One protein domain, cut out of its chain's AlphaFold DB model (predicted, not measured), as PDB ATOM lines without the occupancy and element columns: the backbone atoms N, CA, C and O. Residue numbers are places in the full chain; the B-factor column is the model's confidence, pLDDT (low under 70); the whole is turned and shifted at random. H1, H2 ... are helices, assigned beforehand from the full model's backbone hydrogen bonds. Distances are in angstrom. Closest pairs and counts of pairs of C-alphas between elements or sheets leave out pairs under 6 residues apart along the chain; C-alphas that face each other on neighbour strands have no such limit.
ATOM      1  N   ALA A 195      28.653 -14.332  39.564       38.19
ATOM      2  CA  ALA A 195      29.562 -15.350  40.081       38.19
ATOM      3  C   ALA A 195      29.361 -16.675  39.321       38.19
ATOM      4  O   ALA A 195      28.343 -17.351  39.479       38.19
ATOM      5  N   VAL A 196      30.317 -17.028  38.462       40.59
ATOM      6  CA  VAL A 196      30.335 -18.298  37.733       40.59
ATOM      7  C   VAL A 196      31.247 -19.258  38.501       40.59
ATOM      8  O   VAL A 196      32.440 -19.012  38.638       40.59
ATOM      9  N   SER A 197      30.685 -20.350  39.027       41.53
ATOM     10  CA  SER A 197      31.452 -21.450  39.640       41.53
ATOM     11  C   SER A 197      32.490 -22.016  38.657       41.53
ATOM     12  O   SER A 197      32.236 -22.030  37.452       41.53
ATOM     13  N   PHE A 198      33.612 -22.562  39.148       39.69
ATOM     14  CA  PHE A 198      34.587 -23.309  38.335       39.69
ATOM     15  C   PHE A 198      33.883 -24.362  37.458       39.69
ATOM     16  O   PHE A 198      34.105 -24.415  36.255       39.69
ATOM     17  N   ALA A 199      32.918 -25.102  38.014       36.59
ATOM     18  CA  ALA A 199      32.100 -26.059  37.262       36.59
ATOM     19  C   ALA A 199      31.177 -25.392  36.220       36.59
ATOM     20  O   ALA A 199      30.910 -25.962  35.163       36.59
ATOM     21  N   SER A 200      30.702 -24.171  36.480       38.75
ATOM     22  CA  SER A 200      29.858 -23.411  35.548       38.75
ATOM     23  C   SER A 200      30.654 -22.768  34.404       38.75
ATOM     24  O   SER A 200      30.122 -22.655  33.303       38.75
ATOM     25  N   ALA A 201      31.927 -22.419  34.621       42.84
ATOM     26  CA  ALA A 201      32.817 -21.911  33.574       42.84
ATOM     27  C   ALA A 201      33.100 -22.985  32.506       42.84
ATOM     28  O   ALA A 201      33.179 -22.672  31.319       42.84
ATOM     29  N   PHE A 202      33.143 -24.262  32.911       43.06
ATOM     30  CA  PHE A 202      33.272 -25.405  32.000       43.06
ATOM     31  C   PHE A 202      31.928 -25.982  31.516       43.06
ATOM     32  O   PHE A 202      31.904 -26.632  30.475       43.06
ATOM     33  N   LYS A 203      30.781 -25.692  32.160       41.97
ATOM     34  CA  LYS A 203      29.444 -26.038  31.613       41.97
ATOM     35  C   LYS A 203      29.149 -25.361  30.269       41.97
ATOM     36  O   LYS A 203      28.391 -25.899  29.468       41.97
ATOM     37  N   GLY A 204      29.775 -24.218  29.985       40.19
ATOM     38  CA  GLY A 204      29.720 -23.587  28.662       40.19
ATOM     39  C   GLY A 204      30.412 -24.400  27.558       40.19
ATOM     40  O   GLY A 204      30.147 -24.170  26.381       40.19
ATOM     41  N   LEU A 205      31.252 -25.383  27.914       45.72
ATOM     42  CA  LEU A 205      31.905 -26.275  26.953       45.72
ATOM     43  C   LEU A 205      30.959 -27.354  26.399       45.72
ATOM     44  O   LEU A 205      31.233 -27.914  25.344       45.72
ATOM     45  N   THR A 206      29.830 -27.614  27.068       45.03
ATOM     46  CA  THR A 206      28.753 -28.485  26.560       45.03
ATOM     47  C   THR A 206      27.614 -27.700  25.904       45.03
ATOM     48  O   THR A 206      26.606 -28.286  25.526       45.03
ATOM     49  N   GLY A 207      27.732 -26.372  25.790       43.84
ATOM     50  CA  GLY A 207      26.609 -25.511  25.425       43.84
ATOM     51  C   GLY A 207      27.030 -24.209  24.761       43.84
ATOM     52  O   GLY A 207      26.757 -23.139  25.290       43.84
ATOM     53  N   LYS A 215      33.102 -29.753  14.016       74.69
ATOM     54  CA  LYS A 215      33.291 -30.713  15.116       74.69
ATOM     55  C   LYS A 215      34.759 -30.887  15.515       74.69
ATOM     56  O   LYS A 215      35.009 -31.370  16.606       74.69
ATOM     57  N   ARG A 216      35.723 -30.493  14.672       88.75
ATOM     58  CA  ARG A 216      37.155 -30.709  14.918       88.75
ATOM     59  C   ARG A 216      37.744 -29.738  15.939       88.75
ATOM     60  O   ARG A 216      37.463 -28.543  15.917       88.75
ATOM     61  N   CYS A 217      38.628 -30.258  16.783       91.81
ATOM     62  CA  CYS A 217      39.379 -29.501  17.777       91.81
ATOM     63  C   CYS A 217      40.236 -28.413  17.122       91.81
ATOM     64  O   CYS A 217      41.044 -28.700  16.243       91.81
ATOM     65  N   LEU A 218      40.130 -27.174  17.600       91.31
ATOM     66  CA  LEU A 218      40.897 -26.044  17.051       91.31
ATOM     67  C   LEU A 218      42.383 -26.051  17.453       91.31
ATOM     68  O   LEU A 218      43.177 -25.275  16.924       91.31
ATOM     69  N   LEU A 219      42.777 -26.909  18.399       93.50
ATOM     70  CA  LEU A 219      44.167 -27.020  18.840       93.50
ATOM     71  C   LEU A 219      44.990 -27.975  17.964       93.50
ATOM     72  O   LEU A 219      46.115 -27.641  17.603       93.50
ATOM     73  N   CYS A 220      44.443 -29.147  17.623       93.25
ATOM     74  CA  CYS A 220      45.139 -30.130  16.784       93.25
ATOM     75  C   CYS A 220      44.570 -30.262  15.372       93.25
ATOM     76  O   CYS A 220      45.255 -30.781  14.503       93.25
ATOM     77  N   SER A 221      43.320 -29.858  15.140       91.00
ATOM     78  CA  SER A 221      42.592 -30.030  13.873       91.00
ATOM     79  C   SER A 221      42.457 -31.481  13.380       91.00
ATOM     80  O   SER A 221      42.022 -31.689  12.251       91.00
ATOM     81  N   LEU A 222      42.773 -32.476  14.220       89.81
ATOM     82  CA  LEU A 222      42.784 -33.901  13.861       89.81
ATOM     83  C   LEU A 222      41.526 -34.650  14.312       89.81
ATOM     84  O   LEU A 222      40.955 -35.404  13.534       89.81
ATOM     85  N   HIS A 223      41.089 -34.433  15.552       89.81
ATOM     86  CA  HIS A 223      39.983 -35.177  16.164       89.81
ATOM     87  C   HIS A 223      38.808 -34.259  16.475       89.81
ATOM     88  O   HIS A 223      38.965 -33.034  16.524       89.81
ATOM     89  N   ASP A 224      37.649 -34.857  16.735       88.69
ATOM     90  CA  ASP A 224      36.496 -34.124  17.234       88.69
ATOM     91  C   ASP A 224      36.773 -33.528  18.625       88.69
ATOM     92  O   ASP A 224      37.410 -34.132  19.493       88.69
ATOM     93  N   GLU A 225      36.315 -32.297  18.826       87.31
ATOM     94  CA  GLU A 225      36.457 -31.574  20.074       87.31
ATOM     95  C   GLU A 225      35.504 -32.164  21.115       87.31
ATOM     96  O   GLU A 225      34.283 -32.118  20.990       87.31
ATOM     97  N   SER A 226      36.085 -32.699  22.181       89.50
ATOM     98  CA  SER A 226      35.393 -33.043  23.417       89.50
ATOM     99  C   SER A 226      36.152 -32.435  24.590       89.50
ATOM    100  O   SER A 226      37.301 -32.022  24.441       89.50
ATOM    101  N   HIS A 227      35.540 -32.401  25.770       85.81
ATOM    102  CA  HIS A 227      36.192 -31.896  26.977       85.81
ATOM    103  C   HIS A 227      37.491 -32.655  27.304       85.81
ATOM    104  O   HIS A 227      38.550 -32.047  27.454       85.81
ATOM    105  N   SER A 228      37.432 -33.990  27.333       90.00
ATOM    106  CA  SER A 228      38.601 -34.842  27.585       90.00
ATOM    107  C   SER A 228      39.677 -34.658  26.514       90.00
ATOM    108  O   SER A 228      40.859 -34.525  26.838       90.00
ATOM    109  N   HIS A 229      39.262 -34.568  25.242       91.94
ATOM    110  CA  HIS A 229      40.188 -34.311  24.149       91.94
ATOM    111  C   HIS A 229      40.853 -32.944  24.293       91.94
ATOM    112  O   HIS A 229      42.074 -32.871  24.317       91.94
ATOM    113  N   LEU A 230      40.081 -31.869  24.444       92.75
ATOM    114  CA  LEU A 230      40.598 -30.505  24.498       92.75
ATOM    115  C   LEU A 230      41.699 -30.347  25.549       92.75
ATOM    116  O   LEU A 230      42.711 -29.710  25.267       92.75
ATOM    117  N   PHE A 231      41.513 -30.922  26.734       92.25
ATOM    118  CA  PHE A 231      42.400 -30.658  27.862       92.25
ATOM    119  C   PHE A 231      43.556 -31.637  28.021       92.25
ATOM    120  O   PHE A 231      44.621 -31.206  28.457       92.25
ATOM    121  N   LEU A 232      43.383 -32.923  27.696       92.69
ATOM    122  CA  LEU A 232      44.402 -33.926  28.030       92.69
ATOM    123  C   LEU A 232      44.715 -34.933  26.914       92.69
ATOM    124  O   LEU A 232      45.834 -35.442  26.878       92.69
ATOM    125  N   SER A 233      43.795 -35.195  25.975       93.25
ATOM    126  CA  SER A 233      44.054 -36.148  24.874       93.25
ATOM    127  C   SER A 233      44.494 -35.490  23.558       93.25
ATOM    128  O   SER A 233      45.075 -36.154  22.703       93.25
ATOM    129  N   CYS A 234      44.236 -34.195  23.367       95.38
ATOM    130  CA  CYS A 234      44.679 -33.417  22.210       95.38
ATOM    131  C   CYS A 234      46.205 -33.391  22.154       95.38
ATOM    132  O   CYS A 234      46.847 -33.175  23.176       95.38
ATOM    133  N   THR A 235      46.797 -33.563  20.971       96.25
ATOM    134  CA  THR A 235      48.260 -33.608  20.804       96.25
ATOM    135  C   THR A 235      48.952 -32.366  21.365       96.25
ATOM    136  O   THR A 235      49.935 -32.500  22.089       96.25
ATOM    137  N   PHE A 236      48.395 -31.180  21.109       96.75
ATOM    138  CA  PHE A 236      48.879 -29.910  21.653       96.75
ATOM    139  C   PHE A 236      48.823 -29.894  23.191       96.75
ATOM    140  O   PHE A 236      49.833 -29.703  23.866       96.75
ATOM    141  N   SER A 237      47.647 -30.158  23.761       96.56
ATOM    142  CA  SER A 237      47.417 -30.094  25.209       96.56
ATOM    143  C   SER A 237      48.174 -31.178  25.975       96.56
ATOM    144  O   SER A 237      48.725 -30.916  27.040       96.56
ATOM    145  N   LYS A 238      48.265 -32.383  25.406       96.19
ATOM    146  CA  LYS A 238      49.023 -33.510  25.951       96.19
ATOM    147  C   LYS A 238      50.504 -33.164  26.061       96.19
ATOM    148  O   LYS A 238      51.093 -33.403  27.105       96.19
ATOM    149  N   ARG A 239      51.101 -32.566  25.025       97.00
ATOM    150  CA  ARG A 239      52.512 -32.140  25.059       97.00
ATOM    151  C   ARG A 239      52.772 -31.098  26.142       97.00
ATOM    152  O   ARG A 239      53.754 -31.217  26.869       97.00
ATOM    153  N   LEU A 240      51.874 -30.121  26.294       97.62
ATOM    154  CA  LEU A 240      51.948 -29.157  27.396       97.62
ATOM    155  C   LEU A 240      51.882 -29.861  28.752       97.62
ATOM    156  O   LEU A 240      52.732 -29.639  29.611       97.62
ATOM    157  N   TRP A 241      50.892 -30.732  28.936       97.00
ATOM    158  CA  TRP A 241      50.679 -31.440  30.192       97.00
ATOM    159  C   TRP A 241      51.865 -32.340  30.569       97.00
ATOM    160  O   TRP A 241      52.322 -32.293  31.709       97.00
ATOM    161  N   GLU A 242      52.433 -33.078  29.614       96.62
ATOM    162  CA  GLU A 242      53.637 -33.899  29.817       96.62
ATOM    163  C   GLU A 242      54.837 -33.082  30.306       96.62
ATOM    164  O   GLU A 242      55.545 -33.515  31.211       96.62
ATOM    165  N   ARG A 243      55.033 -31.866  29.781       97.12
ATOM    166  CA  ARG A 243      56.115 -30.970  30.222       97.12
ATOM    167  C   ARG A 243      55.855 -30.348  31.596       97.12
ATOM    168  O   ARG A 243      56.797 -30.002  32.301       97.12
ATOM    169  N   LEU A 244      54.590 -30.216  31.990       97.25
ATOM    170  CA  LEU A 244      54.186 -29.621  33.266       97.25
ATOM    171  C   LEU A 244      54.192 -30.622  34.431       97.25
ATOM    172  O   LEU A 244      54.464 -30.228  35.567       97.25
ATOM    173  N   LYS A 245      53.916 -31.910  34.180       95.50
ATOM    174  CA  LYS A 245      53.835 -32.951  35.222       95.50
ATOM    175  C   LYS A 245      55.065 -33.013  36.148       95.50
ATOM    176  O   LYS A 245      54.854 -33.009  37.368       95.50
ATOM    177  N   PRO A 246      56.315 -33.005  35.642       96.00
ATOM    178  CA  PRO A 246      57.499 -33.086  36.500       96.00
ATOM    179  C   PRO A 246      57.616 -31.907  37.473       96.00
ATOM    180  O   PRO A 246      58.039 -32.067  38.617       96.00
ATOM    181  N   MET A 247      57.147 -30.721  37.072       95.69
ATOM    182  CA  MET A 247      57.203 -29.510  37.903       95.69
ATOM    183  C   MET A 247      56.279 -29.572  39.133       95.69
ATOM    184  O   MET A 247      56.433 -28.787  40.072       95.69
ATOM    185  N   ALA A 248      55.326 -30.507  39.143       94.81
ATOM    186  CA  ALA A 248      54.367 -30.721  40.224       94.81
ATOM    187  C   ALA A 248      54.444 -32.127  40.850       94.81
ATOM    188  O   ALA A 248      53.534 -32.513  41.591       94.81
ATOM    189  N   LYS A 249      55.515 -32.893  40.582       93.94
ATOM    190  CA  LYS A 249      55.673 -34.292  41.030       93.94
ATOM    191  C   LYS A 249      54.498 -35.186  40.593       93.94
ATOM    192  O   LYS A 249      53.990 -35.998  41.368       93.94
ATOM    193  N   LEU A 250      54.016 -34.987  39.366       94.12
ATOM    194  CA  LEU A 250      52.887 -35.714  38.777       94.12
ATOM    195  C   LEU A 250      53.328 -36.714  37.701       94.12
ATOM    196  O   LEU A 250      52.497 -37.174  36.930       94.12
ATOM    197  N   ASP A 251      54.605 -37.088  37.648       91.94
ATOM    198  CA  ASP A 251      55.209 -37.909  36.585       91.94
ATOM    199  C   ASP A 251      54.455 -39.223  36.332       91.94
ATOM    200  O   ASP A 251      54.279 -39.653  35.193       91.94
ATOM    201  N   ARG A 252      53.926 -39.829  37.402       90.00
ATOM    202  CA  ARG A 252      53.169 -41.094  37.367       90.00
ATOM    203  C   ARG A 252      51.681 -40.927  37.036       90.00
ATOM    204  O   ARG A 252      50.935 -41.905  37.048       90.00
ATOM    205  N   VAL A 253      51.209 -39.702  36.818       90.62
ATOM    206  CA  VAL A 253      49.816 -39.426  36.456       90.62
ATOM    207  C   VAL A 253      49.666 -39.539  34.944       90.62
ATOM    208  O   VAL A 253      50.387 -38.900  34.179       90.62
ATOM    209  N   GLY A 254      48.723 -40.380  34.515       89.62
ATOM    210  CA  GLY A 254      48.391 -40.526  33.100       89.62
ATOM    211  C   GLY A 254      47.686 -39.287  32.542       89.62
ATOM    212  O   GLY A 254      47.364 -38.352  33.269       89.62
ATOM    213  N   ASN A 255      47.389 -39.313  31.246       89.56
ATOM    214  CA  ASN A 255      46.721 -38.203  30.551       89.56
ATOM    215  C   ASN A 255      45.210 -38.409  30.423       89.56
ATOM    216  O   ASN A 255      44.530 -37.691  29.701       89.56
ATOM    217  N   GLU A 256      44.671 -39.399  31.124       89.88
ATOM    218  CA  GLU A 256      43.241 -39.652  31.121       89.88
ATOM    219  C   GLU A 256      42.546 -38.683  32.065       89.88
ATOM    220  O   GLU A 256      42.906 -38.582  33.242       89.88
ATOM    221  N   TRP A 257      41.512 -38.007  31.561       87.88
ATOM    222  CA  TRP A 257      40.749 -37.014  32.318       87.88
ATOM    223  C   TRP A 257      40.319 -37.529  33.691       87.88
ATOM    224  O   TRP A 257      40.604 -36.900  34.708       87.88
ATOM    225  N   ALA A 258      39.724 -38.720  33.743       88.31
ATOM    226  CA  ALA A 258      39.291 -39.324  35.000       88.31
ATOM    227  C   ALA A 258      40.452 -39.561  35.988       88.31
ATOM    228  O   ALA A 258      40.293 -39.312  37.182       88.31
ATOM    229  N   ASN A 259      41.623 -39.990  35.504       90.00
ATOM    230  CA  ASN A 259      42.802 -40.246  36.341       90.00
ATOM    231  C   ASN A 259      43.421 -38.943  36.872       90.00
ATOM    232  O   ASN A 259      43.822 -38.867  38.029       90.00
ATOM    233  N   VAL A 260      43.476 -37.891  36.050       91.06
ATOM    234  CA  VAL A 260      43.985 -36.581  36.485       91.06
ATOM    235  C   VAL A 260      43.062 -35.970  37.541       91.06
ATOM    236  O   VAL A 260      43.525 -35.539  38.599       91.06
ATOM    237  N   ILE A 261      41.748 -35.996  37.300       88.75
ATOM    238  CA  ILE A 261      40.750 -35.483  38.244       88.75
ATOM    239  C   ILE A 261      40.777 -36.261  39.560       88.75
ATOM    240  O   ILE A 261      40.821 -35.645  40.625       88.75
ATOM    241  N   SER A 262      40.829 -37.594  39.516       87.38
ATOM    242  CA  SER A 262      40.880 -38.403  40.738       87.38
ATOM    243  C   SER A 262      42.151 -38.151  41.554       87.38
ATOM    244  O   SER A 262      42.100 -38.141  42.783       87.38
ATOM    245  N   ARG A 263      43.289 -37.897  40.894       88.38
ATOM    246  CA  ARG A 263      44.578 -37.704  41.569       88.38
ATOM    247  C   ARG A 263      44.827 -36.300  42.097       88.38
ATOM    248  O   ARG A 263      45.592 -36.186  43.051       88.38
ATOM    249  N   ILE A 264      44.231 -35.272  41.494       88.19
ATOM    250  CA  ILE A 264      44.495 -33.866  41.843       88.19
ATOM    251  C   ILE A 264      43.271 -33.204  42.471       88.19
ATOM    252  O   ILE A 264      43.380 -32.557  43.507       88.19
ATOM    253  N   VAL A 265      42.107 -33.335  41.832       85.38
ATOM    254  CA  VAL A 265      40.915 -32.546  42.171       85.38
ATOM    255  C   VAL A 265      40.105 -33.206  43.279       85.38
ATOM    256  O   VAL A 265      39.692 -32.522  44.209       85.38
ATOM    257  N   ASN A 266      39.914 -34.525  43.205       85.06
ATOM    258  CA  ASN A 266      39.094 -35.259  44.174       85.06
ATOM    259  C   ASN A 266      39.832 -35.560  45.484       85.06
ATOM    260  O   ASN A 266      39.205 -35.978  46.456       85.06
ATOM    261  N   LYS A 267      41.156 -35.374  45.526       82.88
ATOM    262  CA  LYS A 267      41.909 -35.522  46.771       82.88
ATOM    263  C   LYS A 267      41.636 -34.339  47.702       82.88
ATOM    264  O   LYS A 267      41.552 -33.205  47.224       82.88
ATOM    265  N   PRO A 268      41.566 -34.572  49.025       81.81
ATOM    266  CA  PRO A 268      41.482 -33.491  49.994       81.81
ATOM    267  C   PRO A 268      42.608 -32.478  49.782       81.81
ATOM    268  O   PRO A 268      43.780 -32.845  49.653       81.81
ATOM    269  N   ALA A 269      42.249 -31.196  49.743       83.75
ATOM    270  CA  ALA A 269      43.231 -30.130  49.663       83.75
ATOM    271  C   ALA A 269      44.004 -30.081  50.985       83.75
ATOM    272  O   ALA A 269      43.472 -29.682  52.017       83.75
ATOM    273  N   THR A 270      45.266 -30.498  50.949       85.69
ATOM    274  CA  THR A 270      46.180 -30.332  52.083       85.69
ATOM    275  C   THR A 270      46.960 -29.034  51.922       85.69
ATOM    276  O   THR A 270      47.241 -28.609  50.798       85.69
ATOM    277  N   ASN A 271      47.379 -28.433  53.036       82.50
ATOM    278  CA  ASN A 271      48.247 -27.246  53.048       82.50
ATOM    279  C   ASN A 271      49.722 -27.576  52.742       82.50
ATOM    280  O   ASN A 271      50.622 -26.804  53.065       82.50
ATOM    281  N   THR A 272      49.992 -28.732  52.133       89.94
ATOM    282  CA  THR A 272      51.339 -29.090  51.687       89.94
ATOM    283  C   THR A 272      51.683 -28.325  50.413       89.94
ATOM    284  O   THR A 272      50.840 -28.145  49.531       89.94
ATOM    285  N   ILE A 273      52.947 -27.923  50.266       91.88
ATOM    286  CA  ILE A 273      53.414 -27.217  49.063       91.88
ATOM    287  C   ILE A 273      53.154 -28.021  47.781       91.88
ATOM    288  O   ILE A 273      52.818 -27.452  46.747       91.88
ATOM    289  N   CYS A 274      53.236 -29.352  47.858       92.38
ATOM    290  CA  CYS A 274      52.957 -30.246  46.738       92.38
ATOM    291  C   CYS A 274      51.488 -30.148  46.290       92.38
ATOM    292  O   CYS A 274      51.222 -29.880  45.120       92.38
ATOM    293  N   SER A 275      50.541 -30.280  47.228       91.56
ATOM    294  CA  SER A 275      49.098 -30.137  46.971       91.56
ATOM    295  C   SER A 275      48.763 -28.762  46.384       91.56
ATOM    296  O   SER A 275      48.034 -28.657  45.395       91.56
ATOM    297  N   VAL A 276      49.358 -27.701  46.934       92.12
ATOM    298  CA  VAL A 276      49.164 -26.330  46.447       92.12
ATOM    299  C   VAL A 276      49.666 -26.170  45.008       92.12
ATOM    300  O   VAL A 276      48.909 -25.710  44.151       92.12
ATOM    301  N   ILE A 277      50.900 -26.596  44.714       95.06
ATOM    302  CA  ILE A 277      51.480 -26.521  43.363       95.06
ATOM    303  C   ILE A 277      50.638 -27.313  42.365       95.06
ATOM    304  O   ILE A 277      50.310 -26.782  41.309       95.06
ATOM    305  N   GLN A 278      50.249 -28.547  42.695       95.06
ATOM    306  CA  GLN A 278      49.461 -29.403  41.803       95.06
ATOM    307  C   GLN A 278      48.136 -28.748  41.403       95.06
ATOM    308  O   GLN A 278      47.780 -28.745  40.226       95.06
ATOM    309  N   ARG A 279      47.426 -28.140  42.361       93.12
ATOM    310  CA  ARG A 279      46.135 -27.486  42.102       93.12
ATOM    311  C   ARG A 279      46.295 -26.192  41.305       93.12
ATOM    312  O   ARG A 279      45.524 -25.961  40.374       93.12
ATOM    313  N   ILE A 280      47.299 -25.372  41.629       95.12
ATOM    314  CA  ILE A 280      47.584 -24.133  40.889       95.12
ATOM    315  C   ILE A 280      48.015 -24.455  39.454       95.12
ATOM    316  O   ILE A 280      47.484 -23.863  38.516       95.12
ATOM    317  N   LEU A 281      48.933 -25.409  39.276       97.44
ATOM    318  CA  LEU A 281      49.428 -25.836  37.968       97.44
ATOM    319  C   LEU A 281      48.309 -26.427  37.113       97.44
ATOM    320  O   LEU A 281      48.178 -26.050  35.951       97.44
ATOM    321  N   PHE A 282      47.474 -27.299  37.684       96.00
ATOM    322  CA  PHE A 282      46.345 -27.876  36.961       96.00
ATOM    323  C   PHE A 282      45.357 -26.790  36.515       96.00
ATOM    324  O   PHE A 282      45.011 -26.719  35.338       96.00
ATOM    325  N   GLY A 283      44.964 -25.887  37.420       94.06
ATOM    326  CA  GLY A 283      44.070 -24.776  37.087       94.06
ATOM    327  C   GLY A 283      44.640 -23.853  36.005       94.06
ATOM    328  O   GLY A 283      43.934 -23.513  35.055       94.06
ATOM    329  N   ALA A 284      45.924 -23.492  36.109       96.50
ATOM    330  CA  ALA A 284      46.607 -22.678  35.107       96.50
ATOM    331  C   ALA A 284      46.657 -23.386  33.744       96.50
ATOM    332  O   ALA A 284      46.311 -22.780  32.733       96.50
ATOM    333  N   ALA A 285      47.011 -24.675  33.709       97.06
ATOM    334  CA  ALA A 285      47.047 -25.454  32.476       97.06
ATOM    335  C   ALA A 285      45.680 -25.468  31.776       97.06
ATOM    336  O   ALA A 285      45.594 -25.118  30.600       97.06
ATOM    337  N   MET A 286      44.604 -25.789  32.504       95.69
ATOM    338  CA  MET A 286      43.249 -25.807  31.939       95.69
ATOM    339  C   MET A 286      42.849 -24.430  31.400       95.69
ATOM    340  O   MET A 286      42.326 -24.324  30.290       95.69
ATOM    341  N   TYR A 287      43.143 -23.365  32.149       95.44
ATOM    342  CA  TYR A 287      42.834 -22.003  31.732       95.44
ATOM    343  C   TYR A 287      43.568 -21.604  30.448       95.44
ATOM    344  O   TYR A 287      42.930 -21.148  29.501       95.44
ATOM    345  N   PHE A 288      44.888 -21.786  30.378       96.94
ATOM    346  CA  PHE A 288      45.666 -21.353  29.214       96.94
ATOM    347  C   PHE A 288      45.404 -22.212  27.973       96.94
ATOM    348  O   PHE A 288      45.411 -21.678  26.865       96.94
ATOM    349  N   ILE A 289      45.089 -23.502  28.135       95.94
ATOM    350  CA  ILE A 289      44.624 -24.360  27.033       95.94
ATOM    351  C   ILE A 289      43.285 -23.848  26.486       95.94
ATOM    352  O   ILE A 289      43.121 -23.683  25.275       95.94
ATOM    353  N   TRP A 290      42.331 -23.551  27.372       95.38
ATOM    354  CA  TRP A 290      41.040 -22.983  26.980       95.38
ATOM    355  C   TRP A 290      41.196 -21.607  26.316       95.38
ATOM    356  O   TRP A 290      40.577 -21.338  25.283       95.38
ATOM    357  N   GLN A 291      42.060 -20.754  26.872       94.12
ATOM    358  CA  GLN A 291      42.379 -19.440  26.323       94.12
ATOM    359  C   GLN A 291      42.952 -19.573  24.910       94.12
ATOM    360  O   GLN A 291      42.464 -18.912  23.997       94.12
ATOM    361  N   GLU A 292      43.938 -20.449  24.706       94.88
ATOM    362  CA  GLU A 292      44.541 -20.690  23.393       94.88
ATOM    363  C   GLU A 292      43.504 -21.157  22.371       94.88
ATOM    364  O   GLU A 292      43.429 -20.622  21.263       94.88
ATOM    365  N   ARG A 293      42.631 -22.095  22.753       93.19
ATOM    366  CA  ARG A 293      41.547 -22.563  21.882       93.19
ATOM    367  C   ARG A 293      40.620 -21.416  21.468       93.19
ATOM    368  O   ARG A 293      40.161 -21.368  20.327       93.19
ATOM    369  N   ASN A 294      40.336 -20.486  22.376       89.06
ATOM    370  CA  ASN A 294      39.498 -19.326  22.083       89.06
ATOM    371  C   ASN A 294      40.197 -18.279  21.217       89.06
ATOM    372  O   ASN A 294      39.543 -17.715  20.339       89.06
ATOM    373  N   VAL A 295      41.495 -18.052  21.421       88.00
ATOM    374  CA  VAL A 295      42.316 -17.194  20.556       88.00
ATOM    375  C   VAL A 295      42.284 -17.724  19.124       88.00
ATOM    376  O   VAL A 295      41.922 -16.978  18.218       88.00
ATOM    377  N   ARG A 296      42.499 -19.029  18.922       91.12
ATOM    378  CA  ARG A 296      42.401 -19.653  17.591       91.12
ATOM    379  C   ARG A 296      41.016 -19.513  16.967       91.12
ATOM    380  O   ARG A 296      40.906 -19.283  15.772       91.12
ATOM    381  N   ARG A 297      39.949 -19.591  17.769       86.06
ATOM    382  CA  ARG A 297      38.571 -19.408  17.285       86.06
ATOM    383  C   ARG A 297      38.285 -17.976  16.826       86.06
ATOM    384  O   ARG A 297      37.668 -17.787  15.785       86.06
ATOM    385  N   VAL A 298      38.645 -16.986  17.641       80.06
ATOM    386  CA  VAL A 298      38.218 -15.589  17.443       80.06
ATOM    387  C   VAL A 298      39.207 -14.823  16.576       80.06
ATOM    388  O   VAL A 298      38.802 -14.091  15.683       80.06
ATOM    389  N   GLN A 299      40.497 -14.992  16.846       84.62
ATOM    390  CA  GLN A 299      41.568 -14.231  16.209       84.62
ATOM    391  C   GLN A 299      42.193 -14.982  15.031       84.62
ATOM    392  O   GLN A 299      43.018 -14.403  14.336       84.62
ATOM    393  N   GLN A 300      41.840 -16.262  14.826       83.44
ATOM    394  CA  GLN A 300      42.423 -17.121  13.781       83.44
ATOM    395  C   GLN A 300      43.963 -17.125  13.808       83.44
ATOM    396  O   GLN A 300      44.628 -17.310  12.796       83.44
ATOM    397  N   SER A 301      44.521 -16.922  15.003       88.12
ATOM    398  CA  SER A 301      45.951 -16.901  15.289       88.12
ATOM    399  C   SER A 301      46.278 -18.016  16.271       88.12
ATOM    400  O   SER A 301      45.457 -18.361  17.123       88.12
ATOM    401  N   SER A 302      47.472 -18.591  16.149       92.00
ATOM    402  CA  SER A 302      47.943 -19.684  16.996       92.00
ATOM    403  C   SER A 302      49.278 -19.337  17.628       92.00
ATOM    404  O   SER A 302      50.219 -18.965  16.924       92.00
ATOM    405  N   ARG A 303      49.391 -19.538  18.941       94.69
ATOM    406  CA  ARG A 303      50.681 -19.494  19.634       94.69
ATOM    407  C   ARG A 303      51.328 -20.873  19.606       94.69
ATOM    408  O   ARG A 303      50.645 -21.902  19.582       94.69
ATOM    409  N   SER A 304      52.659 -20.888  19.621       96.38
ATOM    410  CA  SER A 304      53.413 -22.131  19.747       96.38
ATOM    411  C   SER A 304      53.179 -22.771  21.119       96.38
ATOM    412  O   SER A 304      52.848 -22.094  22.098       96.38
ATOM    413  N   GLU A 305      53.384 -24.087  21.193       96.69
ATOM    414  CA  GLU A 305      53.340 -24.837  22.454       96.69
ATOM    415  C   GLU A 305      54.280 -24.213  23.501       96.69
ATOM    416  O   GLU A 305      53.911 -24.070  24.662       96.69
ATOM    417  N   GLU A 306      55.462 -23.761  23.076       97.75
ATOM    418  CA  GLU A 306      56.454 -23.135  23.953       97.75
ATOM    419  C   GLU A 306      55.951 -21.833  24.587       97.75
ATOM    420  O   GLU A 306      56.107 -21.618  25.788       97.75
ATOM    421  N   VAL A 307      55.291 -20.971  23.808       97.56
ATOM    422  CA  VAL A 307      54.750 -19.706  24.328       97.56
ATOM    423  C   VAL A 307      53.664 -19.979  25.367       97.56
ATOM    424  O   VAL A 307      53.684 -19.393  26.448       97.56
ATOM    425  N   VAL A 308      52.740 -20.900  25.078       98.00
ATOM    426  CA  VAL A 308      51.656 -21.240  26.012       98.00
ATOM    427  C   VAL A 308      52.204 -21.900  27.279       98.00
ATOM    428  O   VAL A 308      51.763 -21.563  28.378       98.00
ATOM    429  N   LEU A 309      53.201 -22.779  27.154       98.25
ATOM    430  CA  LEU A 309      53.876 -23.378  28.301       98.25
ATOM    431  C   LEU A 309      54.502 -22.311  29.206       98.25
ATOM    432  O   LEU A 309      54.281 -22.329  30.416       98.25
ATOM    433  N   ASN A 310      55.232 -21.357  28.629       97.75
ATOM    434  CA  ASN A 310      55.877 -20.288  29.387       97.75
ATOM    435  C   ASN A 310      54.862 -19.357  30.060       97.75
ATOM    436  O   ASN A 310      55.098 -18.920  31.190       97.75
ATOM    437  N   CYS A 311      53.701 -19.116  29.442       97.81
ATOM    438  CA  CYS A 311      52.588 -18.429  30.099       97.81
ATOM    439  C   CYS A 311      52.098 -19.194  31.340       97.81
ATOM    440  O   CYS A 311      51.909 -18.586  32.396       97.81
ATOM    441  N   ILE A 312      51.936 -20.518  31.240       98.25
ATOM    442  CA  ILE A 312      51.514 -21.366  32.365       98.25
ATOM    443  C   ILE A 312      52.563 -21.328  33.480       98.25
ATOM    444  O   ILE A 312      52.225 -21.016  34.621       98.25
ATOM    445  N   ILE A 313      53.834 -21.587  33.160       97.69
ATOM    446  CA  ILE A 313      54.929 -21.614  34.140       97.69
ATOM    447  C   ILE A 313      55.048 -20.265  34.851       97.69
ATOM    448  O   ILE A 313      55.095 -20.218  36.080       97.69
ATOM    449  N   SER A 314      55.036 -19.166  34.096       96.69
ATOM    450  CA  SER A 314      55.125 -17.816  34.657       96.69
ATOM    451  C   SER A 314      53.942 -17.506  35.569       96.69
ATOM    452  O   SER A 314      54.128 -16.958  36.655       96.69
ATOM    453  N   ASN A 315      52.726 -17.907  35.185       96.94
ATOM    454  CA  ASN A 315      51.537 -17.705  36.008       96.94
ATOM    455  C   ASN A 315      51.611 -18.475  37.331       96.94
ATOM    456  O   ASN A 315      51.342 -17.908  38.391       96.94
ATOM    457  N   VAL A 316      52.008 -19.749  37.282       96.81
ATOM    458  CA  VAL A 316      52.157 -20.570  38.487       96.81
ATOM    459  C   VAL A 316      53.255 -19.992  39.379       96.81
ATOM    460  O   VAL A 316      53.017 -19.776  40.562       96.81
ATOM    461  N   ARG A 317      54.417 -19.644  38.813       95.81
ATOM    462  CA  ARG A 317      55.526 -19.010  39.539       95.81
ATOM    463  C   ARG A 317      55.084 -17.727  40.246       95.81
ATOM    464  O   ARG A 317      55.357 -17.572  41.432       95.81
ATOM    465  N   LEU A 318      54.369 -16.835  39.556       94.00
ATOM    466  CA  LEU A 318      53.839 -15.599  40.142       94.00
ATOM    467  C   LEU A 318      52.872 -15.878  41.296       94.00
ATOM    468  O   LEU A 318      52.949 -15.224  42.334       94.00
ATOM    469  N   LYS A 319      51.992 -16.875  41.148       92.62
ATOM    470  CA  LYS A 319      51.094 -17.288  42.232       92.62
ATOM    471  C   LYS A 319      51.871 -17.819  43.432       92.62
ATOM    472  O   LYS A 319      51.563 -17.417  44.545       92.62
ATOM    473  N   LEU A 320      52.892 -18.648  43.214       92.19
ATOM    474  CA  LEU A 320      53.735 -19.186  44.285       92.19
ATOM    475  C   LEU A 320      54.533 -18.093  45.010       92.19
ATOM    476  O   LEU A 320      54.638 -18.144  46.230       92.19
ATOM    477  N   LEU A 321      55.034 -17.080  44.294       90.25
ATOM    478  CA  LEU A 321      55.700 -15.912  44.893       90.25
ATOM    479  C   LEU A 321      54.774 -15.096  45.807       90.25
ATOM    480  O   LEU A 321      55.247 -14.435  46.729       90.25
ATOM    481  N   GLY A 322      53.467 -15.122  45.537       88.69
ATOM    482  CA  GLY A 322      52.453 -14.436  46.334       88.69
ATOM    483  C   GLY A 322      51.990 -15.201  47.575       88.69
ATOM    484  O   GLY A 322      51.189 -14.660  48.336       88.69
ATOM    485  N   LEU A 323      52.449 -16.440  47.782       88.44
ATOM    486  CA  LEU A 323      52.086 -17.242  48.949       88.44
ATOM    487  C   LEU A 323      53.055 -17.005  50.106       88.44
ATOM    488  O   LEU A 323      54.261 -16.859  49.910       88.44
ATOM    489  N   ASP A 324      52.520 -17.039  51.325       84.31
ATOM    490  CA  ASP A 324      53.337 -17.141  52.528       84.31
ATOM    491  C   ASP A 324      53.584 -18.622  52.839       84.31
ATOM    492  O   ASP A 324      52.673 -19.360  53.219       84.31
ATOM    493  N   LEU A 325      54.806 -19.084  52.577       82.94
ATOM    494  CA  LEU A 325      55.188 -20.488  52.692       82.94
ATOM    495  C   LEU A 325      56.095 -20.676  53.904       82.94
ATOM    496  O   LEU A 325      57.183 -20.103  53.968       82.94
ATOM    497  N   LYS A 326      55.681 -21.542  54.836       83.75
ATOM    498  CA  LYS A 326      56.548 -21.984  55.934       83.75
ATOM    499  C   LYS A 326      57.764 -22.714  55.373       83.75
ATOM    500  O   LYS A 326      57.634 -23.551  54.474       83.75
TER     501      LYS A 326
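This is residues 195 to 207 and 215 to 326 of the 359 residues of the protein "RNA-directed DNA polymerase, eukaryota, Reverse transcriptase zinc-binding domain protein" of Artemisia annua (UniProt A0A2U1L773). Three helices, H3, H5 and H6, make an up-and-down bundle, their centres a triangle with the long H5 running through the core; H2 and H4 pack on H5, and H1 sits off to one side, touching no helix. The printed part has 125 residues with six named helices, H1 to H6 in chain order, and no named strand: all helix. It is compact, with a radius of gyration of the C-alphas of 14.7 A and spans of 46 by 34 by 27 A.

Find C-alpha 198 at (34.587, -23.309, 38.335), where H1 begins, residues 198 to 206. Beyond the cut come H2, residues 227 to 233, H3, 235 to 248 and 20.6 A long, and H4, 257 to 265. From C-alpha 273 at (53.414, -27.217, 49.063), H5 runs 37.3 A to residue 299. H6, residues 305 to 321, runs 24.3 A to C-alpha 321 at (55.700, -15.912, 44.893).

Start at the hub, H5, which touches four helices. With H6 it forms a helical hairpin, closest at C-alphas 284 and 312, 5.8 A apart. H3 touches H5 at a shallow tilt of 22 degrees, opposite ways, closest at C-alphas 248 and 278, 5.3 A. H2 touches H5 with residues 286 to 290 of H5 alone, closest at C-alphas 231 and 286, 6.4 A. H4 touches H5 at C-alphas 264 and 279, 6.6 A. Every O i to N i+4 pair is within hydrogen-bond range in H2, H4, H5 and H6; H3 has 7 of 10, and H1 2 of 5, beside 4 of 6 O i to N i+3 pairs.

The farthest C-alphas, 215 and 326, are 47.8 A apart. Residues 208 to 214 are not printed; C-alphas 207 and 215 stand 13.3 A apart across the cut. Of the links printed whole, none is long. Residues 195 to 207 have pLDDT under 70.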